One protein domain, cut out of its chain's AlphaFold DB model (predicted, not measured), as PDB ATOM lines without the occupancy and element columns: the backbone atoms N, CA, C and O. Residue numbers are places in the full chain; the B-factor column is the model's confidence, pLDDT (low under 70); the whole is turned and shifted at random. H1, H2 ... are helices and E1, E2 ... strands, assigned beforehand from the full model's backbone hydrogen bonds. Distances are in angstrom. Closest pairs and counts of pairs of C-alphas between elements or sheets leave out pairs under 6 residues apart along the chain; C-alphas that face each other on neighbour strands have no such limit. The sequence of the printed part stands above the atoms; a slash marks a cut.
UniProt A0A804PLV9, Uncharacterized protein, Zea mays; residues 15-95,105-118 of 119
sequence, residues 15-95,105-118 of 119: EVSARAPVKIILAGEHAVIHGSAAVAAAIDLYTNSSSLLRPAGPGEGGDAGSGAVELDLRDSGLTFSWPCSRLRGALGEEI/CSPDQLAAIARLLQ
ATOM      1  N   GLU A  15     -25.301 -28.651  13.688       89.19
ATOM      2  CA  GLU A  15     -26.349 -29.531  14.210       89.19
ATOM      3  C   GLU A  15     -25.852 -30.979  14.277       89.19
ATOM      4  O   GLU A  15     -25.206 -31.474  13.350       89.19
ATOM      5  N   VAL A  16     -26.155 -31.660  15.382       88.69
ATOM      6  CA  VAL A  16     -25.904 -33.089  15.584       88.69
ATOM      7  C   VAL A  16     -27.209 -33.747  16.005       88.69
ATOM      8  O   VAL A  16     -27.889 -33.262  16.907       88.69
ATOM      9  N   SER A  17     -27.550 -34.871  15.384       88.12
ATOM     10  CA  SER A  17     -28.755 -35.635  15.712       88.12
ATOM     11  C   SER A  17     -28.387 -37.036  16.189       88.12
ATOM     12  O   SER A  17     -27.475 -37.666  15.655       88.12
ATOM     13  N   ALA A  18     -29.124 -37.539  17.175       87.56
ATOM     14  CA  ALA A  18     -29.007 -38.899  17.683       87.56
ATOM     15  C   ALA A  18     -30.388 -39.562  17.752       87.56
ATOM     16  O   ALA A  18     -31.405 -38.888  17.929       87.56
ATOM     17  N   ARG A  19     -30.414 -40.892  17.612       88.75
ATOM     18  CA  ARG A  19     -31.633 -41.697  17.738       88.75
ATOM     19  C   ARG A  19     -31.375 -42.994  18.489       88.75
ATOM     20  O   ARG A  19     -30.343 -43.628  18.278       88.75
ATOM     21  N   ALA A  20     -32.337 -43.414  19.302       90.50
ATOM     22  CA  ALA A  20     -32.304 -44.684  20.023       90.50
ATOM     23  C   ALA A  20     -33.610 -45.464  19.787       90.50
ATOM     24  O   ALA A  20     -34.681 -44.868  19.911       90.50
ATOM     25  N   PRO A  21     -33.553 -46.759  19.417       93.62
ATOM     26  CA  PRO A  21     -34.753 -47.558  19.204       93.62
ATOM     27  C   PRO A  21     -35.426 -47.925  20.528       93.62
ATOM     28  O   PRO A  21     -34.770 -48.159  21.544       93.62
ATOM     29  N   VAL A  22     -36.744 -48.068  20.484       93.12
ATOM     30  CA  VAL A  22     -37.534 -48.687  21.548       93.12
ATOM     31  C   VAL A  22     -37.271 -50.194  21.566       93.12
ATOM     32  O   VAL A  22     -37.027 -50.813  20.527       93.12
ATOM     33  N   LYS A  23     -37.353 -50.799  22.757       95.12
ATOM     34  CA  LYS A  23     -37.272 -52.252  22.944       95.12
ATOM     35  C   LYS A  23     -38.569 -52.830  23.507       95.12
ATOM     36  O   LYS A  23     -39.176 -52.243  24.398       95.12
ATOM     37  N   ILE A  24     -38.939 -54.019  23.041       96.19
ATOM     38  CA  ILE A  24     -40.042 -54.828  23.576       96.19
ATOM     39  C   ILE A  24     -39.508 -56.166  24.092       96.19
ATOM     40  O   ILE A  24     -38.508 -56.671  23.580       96.19
ATOM     41  N   ILE A  25     -40.151 -56.742  25.109       95.56
ATOM     42  CA  ILE A  25     -39.844 -58.096  25.592       95.56
ATOM     43  C   ILE A  25     -40.697 -59.075  24.782       95.56
ATOM     44  O   ILE A  25     -41.917 -58.972  24.791       95.56
ATOM     45  N   LEU A  26     -40.058 -60.006  24.072       95.06
ATOM     46  CA  LEU A  26     -40.743 -61.039  23.290       95.06
ATOM     47  C   LEU A  26     -41.101 -62.257  24.145       95.06
ATOM     48  O   LEU A  26     -42.125 -62.893  23.916       95.06
ATOM     49  N   ALA A  27     -40.242 -62.603  25.110       95.31
ATOM     50  CA  ALA A  27     -40.436 -63.742  26.000       95.31
ATOM     51  C   ALA A  27     -39.670 -63.571  27.319       95.31
ATOM     52  O   ALA A  27     -38.588 -62.981  27.349       95.31
ATOM     53  N   GLY A  28     -40.208 -64.161  28.391       92.88
ATOM     54  CA  GLY A  28     -39.534 -64.249  29.690       92.88
ATOM     55  C   GLY A  28     -39.774 -63.072  30.639       92.88
ATOM     56  O   GLY A  28     -38.999 -62.913  31.575       92.88
ATOM     57  N   GLU A  29     -40.834 -62.277  30.449       90.00
ATOM     58  CA  GLU A  29     -41.138 -61.091  31.278       90.00
ATOM     59  C   GLU A  29     -41.200 -61.392  32.788       90.00
ATOM     60  O   GLU A  29     -40.630 -60.655  33.588       90.00
ATOM     61  N   HIS A  30     -41.808 -62.518  33.177       90.69
ATOM     62  CA  HIS A  30     -41.881 -62.968  34.572       90.69
ATOM     63  C   HIS A  30     -40.791 -63.981  34.939       90.69
ATOM     64  O   HIS A  30     -40.566 -64.247  36.111       90.69
ATOM     65  N   ALA A  31     -40.091 -64.560  33.962       88.19
ATOM     66  CA  ALA A  31     -39.018 -65.518  34.236       88.19
ATOM     67  C   ALA A  31     -37.692 -64.808  34.559       88.19
ATOM     68  O   ALA A  31     -36.904 -65.288  35.377       88.19
ATOM     69  N   VAL A  32     -37.451 -63.643  33.948       91.00
ATOM     70  CA  VAL A  32     -36.201 -62.887  34.113       91.00
ATOM     71  C   VAL A  32     -35.991 -62.383  35.536       91.00
ATOM     72  O   VAL A  32     -34.867 -62.388  36.031       91.00
ATOM     73  N   ILE A  33     -37.074 -62.055  36.243       92.62
ATOM     74  CA  ILE A  33     -37.020 -61.650  37.656       92.62
ATOM     75  C   ILE A  33     -36.575 -62.788  38.589       92.62
ATOM     76  O   ILE A  33     -36.178 -62.532  39.722       92.62
ATOM     77  N   HIS A  34     -36.590 -64.034  38.109       94.31
ATOM     78  CA  HIS A  34     -36.126 -65.220  38.829       94.31
ATOM     79  C   HIS A  34     -34.781 -65.750  38.299       94.31
ATOM     80  O   HIS A  34     -34.410 -66.885  38.584       94.31
ATOM     81  N   GLY A  35     -34.041 -64.947  37.524       93.31
ATOM     82  CA  GLY A  35     -32.700 -65.289  37.035       93.31
ATOM     83  C   GLY A  35     -32.667 -66.066  35.717       93.31
ATOM     84  O   GLY A  35     -31.598 -66.511  35.303       93.31
ATOM     85  N   SER A  36     -33.806 -66.225  35.037       95.31
ATOM     86  CA  SER A  36     -33.834 -66.792  33.681       95.31
ATOM     87  C   SER A  36     -33.459 -65.750  32.621       95.31
ATOM     88  O   SER A  36     -33.609 -64.550  32.830       95.31
ATOM     89  N   ALA A  37     -33.012 -66.198  31.447       95.06
ATOM     90  CA  ALA A  37     -32.834 -65.305  30.303       95.06
ATOM     91  C   ALA A  37     -34.194 -64.849  29.736       95.06
ATOM     92  O   ALA A  37     -35.158 -65.615  29.719       95.06
ATOM     93  N   ALA A  38     -34.251 -63.617  29.226       95.38
ATOM     94  CA  ALA A  38     -35.371 -63.090  28.446       95.38
ATOM     95  C   ALA A  38     -34.896 -62.679  27.051       95.38
ATOM     96  O   ALA A  38     -33.735 -62.319  26.855       95.38
ATOM     97  N   VAL A  39     -35.817 -62.702  26.090       95.12
ATOM     98  CA  VAL A  39     -35.564 -62.242  24.723       95.12
ATOM     99  C   VAL A  39     -36.260 -60.904  24.533       95.12
ATOM    100  O   VAL A  39     -37.460 -60.783  24.780       95.12
ATOM    101  N   ALA A  40     -35.513 -59.904  24.076       95.94
ATOM    102  CA  ALA A  40     -36.033 -58.594  23.715       95.94
ATOM    103  C   ALA A  40     -35.662 -58.257  22.270       95.94
ATOM    104  O   ALA A  40     -34.627 -58.695  21.770       95.94
ATOM    105  N   ALA A  41     -36.504 -57.466  21.616       95.88
ATOM    106  CA  ALA A  41     -36.270 -56.974  20.267       95.88
ATOM    107  C   ALA A  41     -36.316 -55.449  20.243       95.88
ATOM    108  O   ALA A  41     -37.138 -54.836  20.927       95.88
ATOM    109  N   ALA A  42     -35.441 -54.855  19.435       96.31
ATOM    110  CA  ALA A  42     -35.601 -53.476  19.008       96.31
ATOM    111  C   ALA A  42     -36.719 -53.413  17.960       96.31
ATOM    112  O   ALA A  42     -36.815 -54.293  17.103       96.31
ATOM    113  N   ILE A  43     -37.549 -52.383  18.031       94.75
ATOM    114  CA  ILE A  43     -38.579 -52.108  17.027       94.75
ATOM    115  C   ILE A  43     -38.229 -50.832  16.263       94.75
ATOM    116  O   ILE A  43     -37.454 -50.009  16.751       94.75
ATOM    117  N   ASP A  44     -38.810 -50.664  15.074       94.62
ATOM    118  CA  ASP A  44     -38.619 -49.495  14.199       94.62
ATOM    119  C   ASP A  44     -39.379 -48.255  14.723       94.62
ATOM    120  O   ASP A  44     -40.146 -47.603  14.023       94.62
ATOM    121  N   LEU A  45     -39.207 -47.963  16.012       91.75
ATOM    122  CA  LEU A  45     -39.748 -46.811  16.717       91.75
ATOM    123  C   LEU A  45     -38.604 -46.184  17.509       91.75
ATOM    124  O   LEU A  45     -37.923 -46.887  18.253       91.75
ATOM    125  N   TYR A  46     -38.379 -44.881  17.346       88.88
ATOM    126  CA  TYR A  46     -37.171 -44.222  17.842       88.88
ATOM    127  C   TYR A  46     -37.485 -42.999  18.688       88.88
ATOM    128  O   TYR A  46     -38.313 -42.176  18.310       88.88
ATOM    129  N   THR A  47     -36.730 -42.836  19.770       89.00
ATOM    130  CA  THR A  47     -36.537 -41.534  20.407       89.00
ATOM    131  C   THR A  47     -35.473 -40.781  19.621       89.00
ATOM    132  O   THR A  47     -34.384 -41.314  19.399       89.00
ATOM    133  N   ASN A  48     -35.783 -39.556  19.202       87.94
ATOM    134  CA  ASN A  48     -34.853 -38.677  18.500       87.94
ATOM    135  C   ASN A  48     -34.461 -37.505  19.401       87.94
ATOM    136  O   ASN A  48     -35.280 -36.991  20.159       87.94
ATOM    137  N   SER A  49     -33.217 -37.060  19.283       87.06
ATOM    138  CA  SER A  49     -32.721 -35.848  19.931       87.06
ATOM    139  C   SER A  49     -31.832 -35.081  18.963       87.06
ATOM    140  O   SER A  49     -30.982 -35.687  18.303       87.06
ATOM    141  N   SER A  50     -31.994 -33.763  18.899       88.00
ATOM    142  CA  SER A  50     -31.124 -32.874  18.122       88.00
ATOM    143  C   SER A  50     -30.463 -31.848  19.030       88.00
ATOM    144  O   SER A  50     -31.126 -31.256  19.883       88.00
ATOM    145  N   SER A  51     -29.172 -31.621  18.807       87.94
ATOM    146  CA  SER A  51     -28.386 -30.599  19.485       87.94
ATOM    147  C   SER A  51     -27.820 -29.616  18.469       87.94
ATOM    148  O   SER A  51     -27.209 -30.022  17.480       87.94
ATOM    149  N   LEU A  52     -27.983 -28.323  18.728       89.56
ATOM    150  CA  LEU A  52     -27.523 -27.239  17.873       89.56
ATOM    151  C   LEU A  52     -26.455 -26.420  18.597       89.56
ATOM    152  O   LEU A  52     -26.718 -25.787  19.615       89.56
ATOM    153  N   LEU A  53     -25.250 -26.382  18.043       87.50
ATOM    154  CA  LEU A  53     -24.203 -25.465  18.464       87.50
ATOM    155  C   LEU A  53     -24.358 -24.146  17.703       87.50
ATOM    156  O   LEU A  53     -24.134 -24.076  16.489       87.50
ATOM    157  N   ARG A  54     -24.701 -23.085  18.435       82.88
ATOM    158  CA  ARG A  54     -24.744 -21.714  17.928       82.88
ATOM    159  C   ARG A  54     -23.408 -21.024  18.227       82.88
ATOM    160  O   ARG A  54     -23.086 -20.815  19.400       82.88
ATOM    161  N   PRO A  55     -22.600 -20.686  17.205       71.69
ATOM    162  CA  PRO A  55     -21.378 -19.922  17.419       71.69
ATOM    163  C   PRO A  55     -21.707 -18.502  17.901       71.69
ATOM    164  O   PRO A  55     -22.697 -17.912  17.464       71.69
ATOM    165  N   ALA A  56     -20.868 -17.954  18.783       69.19
ATOM    166  CA  ALA A  56     -20.985 -16.566  19.219       69.19
ATOM    167  C   ALA A  56     -20.835 -15.621  18.013       69.19
ATOM    168  O   ALA A  56     -19.974 -15.826  17.151       69.19
ATOM    169  N   GLY A  57     -21.716 -14.624  17.922       61.22
ATOM    170  CA  GLY A  57     -21.757 -13.699  16.793       61.22
ATOM    171  C   GLY A  57     -20.505 -12.811  16.703       61.22
ATOM    172  O   GLY A  57     -19.815 -12.603  17.698       61.22
ATOM    173  N   PRO A  58     -20.223 -12.220  15.528       53.06
ATOM    174  CA  PRO A  58     -19.014 -11.428  15.269       53.06
ATOM    175  C   PRO A  58     -18.913 -10.076  16.019       53.06
ATOM    176  O   PRO A  58     -18.055  -9.267  15.677       53.06
ATOM    177  N   GLY A  59     -19.766  -9.807  17.014       51.88
ATOM    178  CA  GLY A  59     -19.871  -8.511  17.704       51.88
ATOM    179  C   GLY A  59     -19.599  -8.522  19.212       51.88
ATOM    180  O   GLY A  59     -19.427  -7.451  19.787       51.88
ATOM    181  N   GLU A  60     -19.518  -9.688  19.855       51.94
ATOM    182  CA  GLU A  60     -19.099  -9.800  21.257       51.94
ATOM    183  C   GLU A  60     -17.652 -10.285  21.293       51.94
ATOM    184  O   GLU A  60     -17.301 -11.281  20.662       51.94
ATOM    185  N   GLY A  61     -16.787  -9.521  21.958       47.19
ATOM    186  CA  GLY A  61     -15.341  -9.682  21.904       47.19
ATOM    187  C   GLY A  61     -14.870 -11.120  22.123       47.19
ATOM    188  O   GLY A  61     -14.907 -11.619  23.236       47.19
ATOM    189  N   GLY A  62     -14.375 -11.738  21.049       46.66
ATOM    190  CA  GLY A  62     -13.152 -12.543  21.008       46.66
ATOM    191  C   GLY A  62     -12.987 -13.745  21.940       46.66
ATOM    192  O   GLY A  62     -11.896 -14.308  21.932       46.66
ATOM    193  N   ASP A  63     -13.988 -14.165  22.713       51.91
ATOM    194  CA  ASP A  63     -13.870 -15.366  23.535       51.91
ATOM    195  C   ASP A  63     -14.377 -16.595  22.771       51.91
ATOM    196  O   ASP A  63     -15.571 -16.767  22.514       51.91
ATOM    197  N   ALA A  64     -13.451 -17.488  22.420       52.12
ATOM    198  CA  ALA A  64     -13.729 -18.762  21.752       52.12
ATOM    199  C   ALA A  64     -14.622 -19.715  22.588       52.12
ATOM    200  O   ALA A  64     -14.995 -20.792  22.112       52.12
ATOM    201  N   GLY A  65     -14.972 -19.330  23.823       56.41
ATOM    202  CA  GLY A  65     -15.869 -20.032  24.738       56.41
ATOM    203  C   GLY A  65     -17.342 -19.600  24.706       56.41
ATOM    204  O   GLY A  65     -18.163 -20.311  25.283       56.41
ATOM    205  N   SER A  66     -17.703 -18.512  24.014       65.38
ATOM    206  CA  SER A  66     -19.033 -17.868  24.120       65.38
ATOM    207  C   SER A  66     -20.180 -18.561  23.344       65.38
ATOM    208  O   SER A  66     -21.322 -18.109  23.328       65.38
ATOM    209  N   GLY A  67     -19.918 -19.690  22.676       82.06
ATOM    210  CA  GLY A  67     -20.978 -20.452  22.000       82.06
ATOM    211  C   GLY A  67     -22.015 -21.022  22.978       82.06
ATOM    212  O   GLY A  67     -21.693 -21.313  24.131       82.06
ATOM    213  N   ALA A  68     -23.241 -21.232  22.502       88.12
ATOM    214  CA  ALA A  68     -24.287 -21.937  23.243       88.12
ATOM    215  C   ALA A  68     -24.675 -23.226  22.517       88.12
ATOM    216  O   ALA A  68     -24.737 -23.262  21.285       88.12
ATOM    217  N   VAL A  69     -24.940 -24.280  23.285       90.38
ATOM    218  CA  VAL A  69     -25.516 -25.527  22.783       90.38
ATOM    219  C   VAL A  69     -26.969 -25.579  23.210       90.38
ATOM    220  O   VAL A  69     -27.281 -25.484  24.395       90.38
ATOM    221  N   GLU A  70     -27.838 -25.757  22.232       91.81
ATOM    222  CA  GLU A  70     -29.266 -25.949  22.411       91.81
ATOM    223  C   GLU A  70     -29.599 -27.431  22.227       91.81
ATOM    224  O   GLU A  70     -29.150 -28.044  21.262       91.81
ATOM    225  N   LEU A  71     -30.361 -28.007  23.152       90.12
ATOM    226  CA  LEU A  71     -30.906 -29.359  23.069       90.12
ATOM    227  C   LEU A  71     -32.416 -29.263  22.872       90.12
ATOM    228  O   LEU A  71     -33.112 -28.672  23.698       90.12
ATOM    229  N   ASP A  72     -32.906 -29.891  21.811       88.12
ATOM    230  CA  ASP A  72     -34.321 -29.928  21.459       88.12
ATOM    231  C   ASP A  72     -34.880 -31.352  21.614       88.12
ATOM    232  O   ASP A  72     -34.434 -32.296  20.952       88.12
ATOM    233  N   LEU A  73     -35.860 -31.497  22.514       86.50
ATOM    234  CA  LEU A  73     -36.621 -32.719  22.776       86.50
ATOM    235  C   LEU A  73     -38.060 -32.533  22.275       86.50
ATOM    236  O   LEU A  73     -38.992 -32.320  23.059       86.50
ATOM    237  N   ARG A  74     -38.226 -32.622  20.953       84.25
ATOM    238  CA  ARG A  74     -39.454 -32.252  20.222       84.25
ATOM    239  C   ARG A  74     -40.724 -32.900  20.754       84.25
ATOM    240  O   ARG A  74     -41.712 -32.204  20.963       84.25
ATOM    241  N   ASP A  75     -40.686 -34.203  21.015       82.56
ATOM    242  CA  ASP A  75     -41.868 -34.961  21.450       82.56
ATOM    243  C   ASP A  75     -42.354 -34.544  22.848       82.56
ATOM    244  O   ASP A  75     -43.536 -34.669  23.161       82.56
ATOM    245  N   SER A  76     -41.451 -34.005  23.676       83.62
ATOM    246  CA  SER A  76     -41.761 -33.474  25.008       83.62
ATOM    247  C   SER A  76     -42.019 -31.963  25.005       83.62
ATOM    248  O   SER A  76     -42.402 -31.417  26.039       83.62
ATOM    249  N   GLY A  77     -41.774 -31.270  23.886       86.69
ATOM    250  CA  GLY A  77     -41.844 -29.810  23.797       86.69
ATOM    251  C   GLY A  77     -40.835 -29.084  24.695       86.69
ATOM    252  O   GLY A  77     -41.110 -27.970  25.137       86.69
ATOM    253  N   LEU A  78     -39.698 -29.720  25.011       88.00
ATOM    254  CA  LEU A  78     -38.671 -29.154  25.887       88.00
ATOM    255  C   LEU A  78     -37.468 -28.681  25.074       88.00
ATOM    256  O   LEU A  78     -36.916 -29.432  24.269       88.00
ATOM    257  N   THR A  79     -37.020 -27.463  25.362       89.62
ATOM    258  CA  THR A  79     -35.799 -26.892  24.799       89.62
ATOM    259  C   THR A  79     -34.912 -26.407  25.931       89.62
ATOM    260  O   THR A  79     -35.349 -25.644  26.792       89.62
ATOM    261  N   PHE A  80     -33.659 -26.840  25.919       90.31
ATOM    262  CA  PHE A  80     -32.647 -26.414  26.876       90.31
ATOM    263  C   PHE A  80     -31.515 -25.710  26.145       90.31
ATOM    264  O   PHE A  80     -31.188 -26.068  25.018       90.31
ATOM    265  N   SER A  81     -30.897 -24.723  26.784       90.81
ATOM    266  CA  SER A  81     -29.754 -24.014  26.220       90.81
ATOM    267  C   SER A  81     -28.718 -23.773  27.300       90.81
ATOM    268  O   SER A  81     -29.034 -23.253  28.371       90.81
ATOM    269  N   TRP A  82     -27.474 -24.148  27.014       91.50
ATOM    270  CA  TRP A  82     -26.359 -23.959  27.930       91.50
ATOM    271  C   TRP A  82     -25.180 -23.296  27.224       91.50
ATOM    272  O   TRP A  82     -24.841 -23.676  26.099       91.50
ATOM    273  N   PRO A  83     -24.481 -22.363  27.894       90.00
ATOM    274  CA  PRO A  83     -23.174 -21.913  27.440       90.00
ATOM    275  C   PRO A  83     -22.200 -23.091  27.336       90.00
ATOM    276  O   PRO A  83     -22.164 -23.965  28.210       90.00
ATOM    277  N   CYS A  84     -21.347 -23.089  26.313       86.81
ATOM    278  CA  CYS A  84     -20.318 -24.112  26.125       86.81
ATOM    279  C   CYS A  84     -19.387 -24.228  27.342       86.81
ATOM    280  O   CYS A  84     -18.928 -25.323  27.658       86.81
ATOM    281  N   SER A  85     -19.113 -23.124  28.042       86.62
ATOM    282  CA  SER A  85     -18.326 -23.118  29.282       86.62
ATOM    283  C   SER A  85     -18.982 -23.935  30.402       86.62
ATOM    284  O   SER A  85     -18.303 -24.719  31.064       86.62
ATOM    285  N   ARG A  86     -20.309 -23.822  30.568       87.88
ATOM    286  CA  ARG A  86     -21.084 -24.596  31.552       87.88
ATOM    287  C   ARG A  86     -21.058 -26.086  31.223       87.88
ATOM    288  O   ARG A  86     -20.840 -26.903  32.114       87.88
ATOM    289  N   LEU A  87     -21.225 -26.437  29.947       87.81
ATOM    290  CA  LEU A  87     -21.185 -27.833  29.505       87.81
ATOM    291  C   LEU A  87     -19.806 -28.463  29.682       87.81
ATOM    292  O   LEU A  87     -19.726 -29.568  30.207       87.81
ATOM    293  N   ARG A  88     -18.726 -27.761  29.327       85.75
ATOM    294  CA  ARG A  88     -17.357 -28.247  29.571       85.75
ATOM    295  C   ARG A  88     -17.077 -28.453  31.056       85.75
ATOM    296  O   ARG A  88     -16.489 -29.461  31.426       85.75
ATOM    297  N   GLY A  89     -17.524 -27.528  31.908       84.75
ATOM    298  CA  GLY A  89     -17.372 -27.662  33.358       84.75
ATOM    299  C   GLY A  89     -18.122 -28.865  33.940       84.75
ATOM    300  O   GLY A  89     -17.643 -29.473  34.892       84.75
ATOM    301  N   ALA A  90     -19.274 -29.223  33.366       85.62
ATOM    302  CA  ALA A  90     -20.089 -30.344  33.834       85.62
ATOM    303  C   ALA A  90     -19.665 -31.703  33.249       85.62
ATOM    304  O   ALA A  90     -19.664 -32.702  33.960       85.62
ATOM    305  N   LEU A  91     -19.334 -31.753  31.958       80.19
ATOM    306  CA  LEU A  91     -19.058 -32.997  31.231       80.19
ATOM    307  C   LEU A  91     -17.560 -33.330  31.157       80.19
ATOM    308  O   LEU A  91     -17.205 -34.454  30.805       80.19
ATOM    309  N   GLY A  92     -16.692 -32.379  31.512       75.12
ATOM    310  CA  GLY A  92     -15.248 -32.480  31.329       75.12
ATOM    311  C   GLY A  92     -14.830 -32.407  29.856       75.12
ATOM    312  O   GLY A  92     -15.656 -32.404  28.945       75.12
ATOM    313  N   GLU A  93     -13.520 -32.355  29.614       67.56
ATOM    314  CA  GLU A  93     -12.935 -32.493  28.266       67.56
ATOM    315  C   GLU A  93     -12.826 -33.973  27.837       67.56
ATOM    316  O   GLU A  93     -12.604 -34.277  26.668       67.56
ATOM    317  N   GLU A  94     -13.024 -34.913  28.768       58.34
ATOM    318  CA  GLU A  94     -12.882 -36.356  28.544       58.34
ATOM    319  C   GLU A  94     -14.230 -37.047  28.305       58.34
ATOM    320  O   GLU A  94     -14.636 -37.962  29.024       58.34
ATOM    321  N   ILE A  95     -14.946 -36.641  27.258       57.25
ATOM    322  CA  ILE A  95     -16.038 -37.472  26.741       57.25
ATOM    323  C   ILE A  95     -15.388 -38.569  25.894       57.25
ATOM    324  O   ILE A  95     -15.056 -38.341  24.738       57.25
ATOM    325  N   CYS A 105     -22.757 -44.261  33.001       80.12
ATOM    326  CA  CYS A 105     -22.261 -43.050  33.652       80.12
ATOM    327  C   CYS A 105     -21.935 -43.331  35.125       80.12
ATOM    328  O   CYS A 105     -22.688 -44.029  35.811       80.12
ATOM    329  N   SER A 106     -20.840 -42.762  35.627       85.44
ATOM    330  CA  SER A 106     -20.538 -42.778  37.058       85.44
ATOM    331  C   SER A 106     -21.552 -41.925  37.845       85.44
ATOM    332  O   SER A 106     -22.194 -41.038  37.272       85.44
ATOM    333  N   PRO A 107     -21.702 -42.142  39.166       89.62
ATOM    334  CA  PRO A 107     -22.565 -41.307  40.005       89.62
ATOM    335  C   PRO A 107     -22.224 -39.812  39.928       89.62
ATOM    336  O   PRO A 107     -23.128 -38.981  39.873       89.62
ATOM    337  N   ASP A 108     -20.934 -39.474  39.852       87.94
ATOM    338  CA  ASP A 108     -20.469 -38.088  39.740       87.94
ATOM    339  C   ASP A 108     -20.856 -37.464  38.394       87.94
ATOM    340  O   ASP A 108     -21.315 -36.322  38.351       87.94
ATOM    341  N   GLN A 109     -20.747 -38.228  37.299       85.69
ATOM    342  CA  GLN A 109     -21.208 -37.794  35.977       85.69
ATOM    343  C   GLN A 109     -22.720 -37.554  35.974       85.69
ATOM    344  O   GLN A 109     -23.181 -36.528  35.478       85.69
ATOM    345  N   LEU A 110     -23.499 -38.457  36.576       88.12
ATOM    346  CA  LEU A 110     -24.948 -38.285  36.705       88.12
ATOM    347  C   LEU A 110     -25.304 -37.046  37.533       88.12
ATOM    348  O   LEU A 110     -26.197 -36.293  37.149       88.12
ATOM    349  N   ALA A 111     -24.594 -36.796  38.634       89.44
ATOM    350  CA  ALA A 111     -24.798 -35.606  39.453       89.44
ATOM    351  C   ALA A 111     -24.445 -34.315  38.692       89.44
ATOM    352  O   ALA A 111     -25.166 -33.321  38.796       89.44
ATOM    353  N   ALA A 112     -23.368 -34.322  37.903       87.94
ATOM    354  CA  ALA A 112     -22.987 -33.191  37.063       87.94
ATOM    355  C   ALA A 112     -24.026 -32.912  35.964       87.94
ATOM    356  O   ALA A 112     -24.414 -31.760  35.771       87.94
ATOM    357  N   ILE A 113     -24.547 -33.958  35.311       87.62
ATOM    358  CA  ILE A 113     -25.640 -33.845  34.336       87.62
ATOM    359  C   ILE A 113     -26.910 -33.306  35.006       87.62
ATOM    360  O   ILE A 113     -27.534 -32.389  34.482       87.62
ATOM    361  N   ALA A 114     -27.277 -33.805  36.188       89.75
ATOM    362  CA  ALA A 114     -28.458 -33.329  36.910       89.75
ATOM    363  C   ALA A 114     -28.374 -31.830  37.251       89.75
ATOM    364  O   ALA A 114     -29.379 -31.125  37.179       89.75
ATOM    365  N   ARG A 115     -27.176 -31.312  37.550       89.50
ATOM    366  CA  ARG A 115     -26.937 -29.874  37.776       89.50
ATOM    367  C   ARG A 115     -27.087 -29.011  36.521       89.50
ATOM    368  O   ARG A 115     -27.235 -27.799  36.644       89.50
ATOM    369  N   LEU A 116     -27.046 -29.584  35.318       88.31
ATOM    370  CA  LEU A 116     -27.374 -28.842  34.095       88.31
ATOM    371  C   LEU A 116     -28.875 -28.545  33.997       88.31
ATOM    372  O   LEU A 116     -29.255 -27.578  33.347       88.31
ATOM    373  N   LEU A 117     -29.714 -29.347  34.656       84.00
ATOM    374  CA  LEU A 117     -31.171 -29.190  34.661       84.00
ATOM    375  C   LEU A 117     -31.681 -28.262  35.773       84.00
ATOM    376  O   LEU A 117     -32.866 -27.953  35.804       84.00
ATOM    377  N   GLN A 118     -30.812 -27.869  36.704       77.56
ATOM    378  CA  GLN A 118     -31.124 -26.937  37.786       77.56
ATOM    379  C   GLN A 118     -30.678 -25.531  37.358       77.56
ATOM    380  O   GLN A 118     -29.603 -25.398  36.768       77.56
TER     381      GLN A 118
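AT A GLANCE: This is residues 15 to 95 and 105 to 118 of the 119 residues of an uncharacterized protein of Zea mays (UniProt A0A804PLV9). What shows first? A long, twisted ribbon, the hairpin E1 and E2, widens into four strands where the short hairpin E3 and E4 joins residues 49 to 54 of E2. From this wider end H1 stands up, with H2 side by side with it, and residues 58 to 63 stick out. What is the make-up? The printed part has 95 residues, with four named strands, then two named helices, of mixed class; the sheet runs E1 E2 E3 E4, all antiparallel. It is only just extended, close to loose, with a radius of gyration of the C-alphas of 19.1 A and spans of 62 by 29 by 22 A.

HOW THE PARTS SIT: How do the strands pair? E1, residues 15 to 27, and E2, residues 39 to 54, are a hairpin at 164 degrees, with N 16 and O 51 within hydrogen-bond range at 2.9 A; E2 bends by 60 degrees at residue 44. E2 and E3, residues 68 to 73, are a hairpin at 146 degrees, with N 52 and O 70 at 2.8 A. E3 and E4, residues 78 to 83, are a hairpin at 165 degrees, with N 71 and O 80 at 2.8 A. What is the sheet? E1 E2 E3 E4 are a meander, each strand the antiparallel neighbour of the one before, and the sheet is twisted. Where are the helices? H1, residues 84 to 91, is on the sheet, only just over E4 with 3 C-alphas, and stands up at 50 degrees. It touches H2, residues 107 to 116, at a shallow tilt of 26 degrees, opposite ways; the closest C-alphas, of Ala 90 and Ala 112, are 5.2 A apart. In both, every O i to N i+4 pair is within hydrogen-bond range.

IN THESE COORDINATES: Where does E1 begin? C-alpha 15 is at (-26.349, -29.531, 14.210). How long are the strands? E1 is 38.8 A, E2 42.5 A, E3 16.4 A and E4 17.2 A. Where does H2 end? H2 is 14.6 A long and ends with C-alpha 116 at (-27.374, -28.842, 34.095).

THE WHOLE: How large is it? The two C-alphas farthest apart, of His 34 and Gly 59, are 62.7 A apart. Which links are long, and where is the cut? The links E1 to E2 and E2 to E3 are long; residues 96 to 104 are not printed, and C-alphas 95 and 105 are 10.8 A apart. Where is confidence low? The model's pLDDT is under 70 at residues 56 to 66 and 93 to 95.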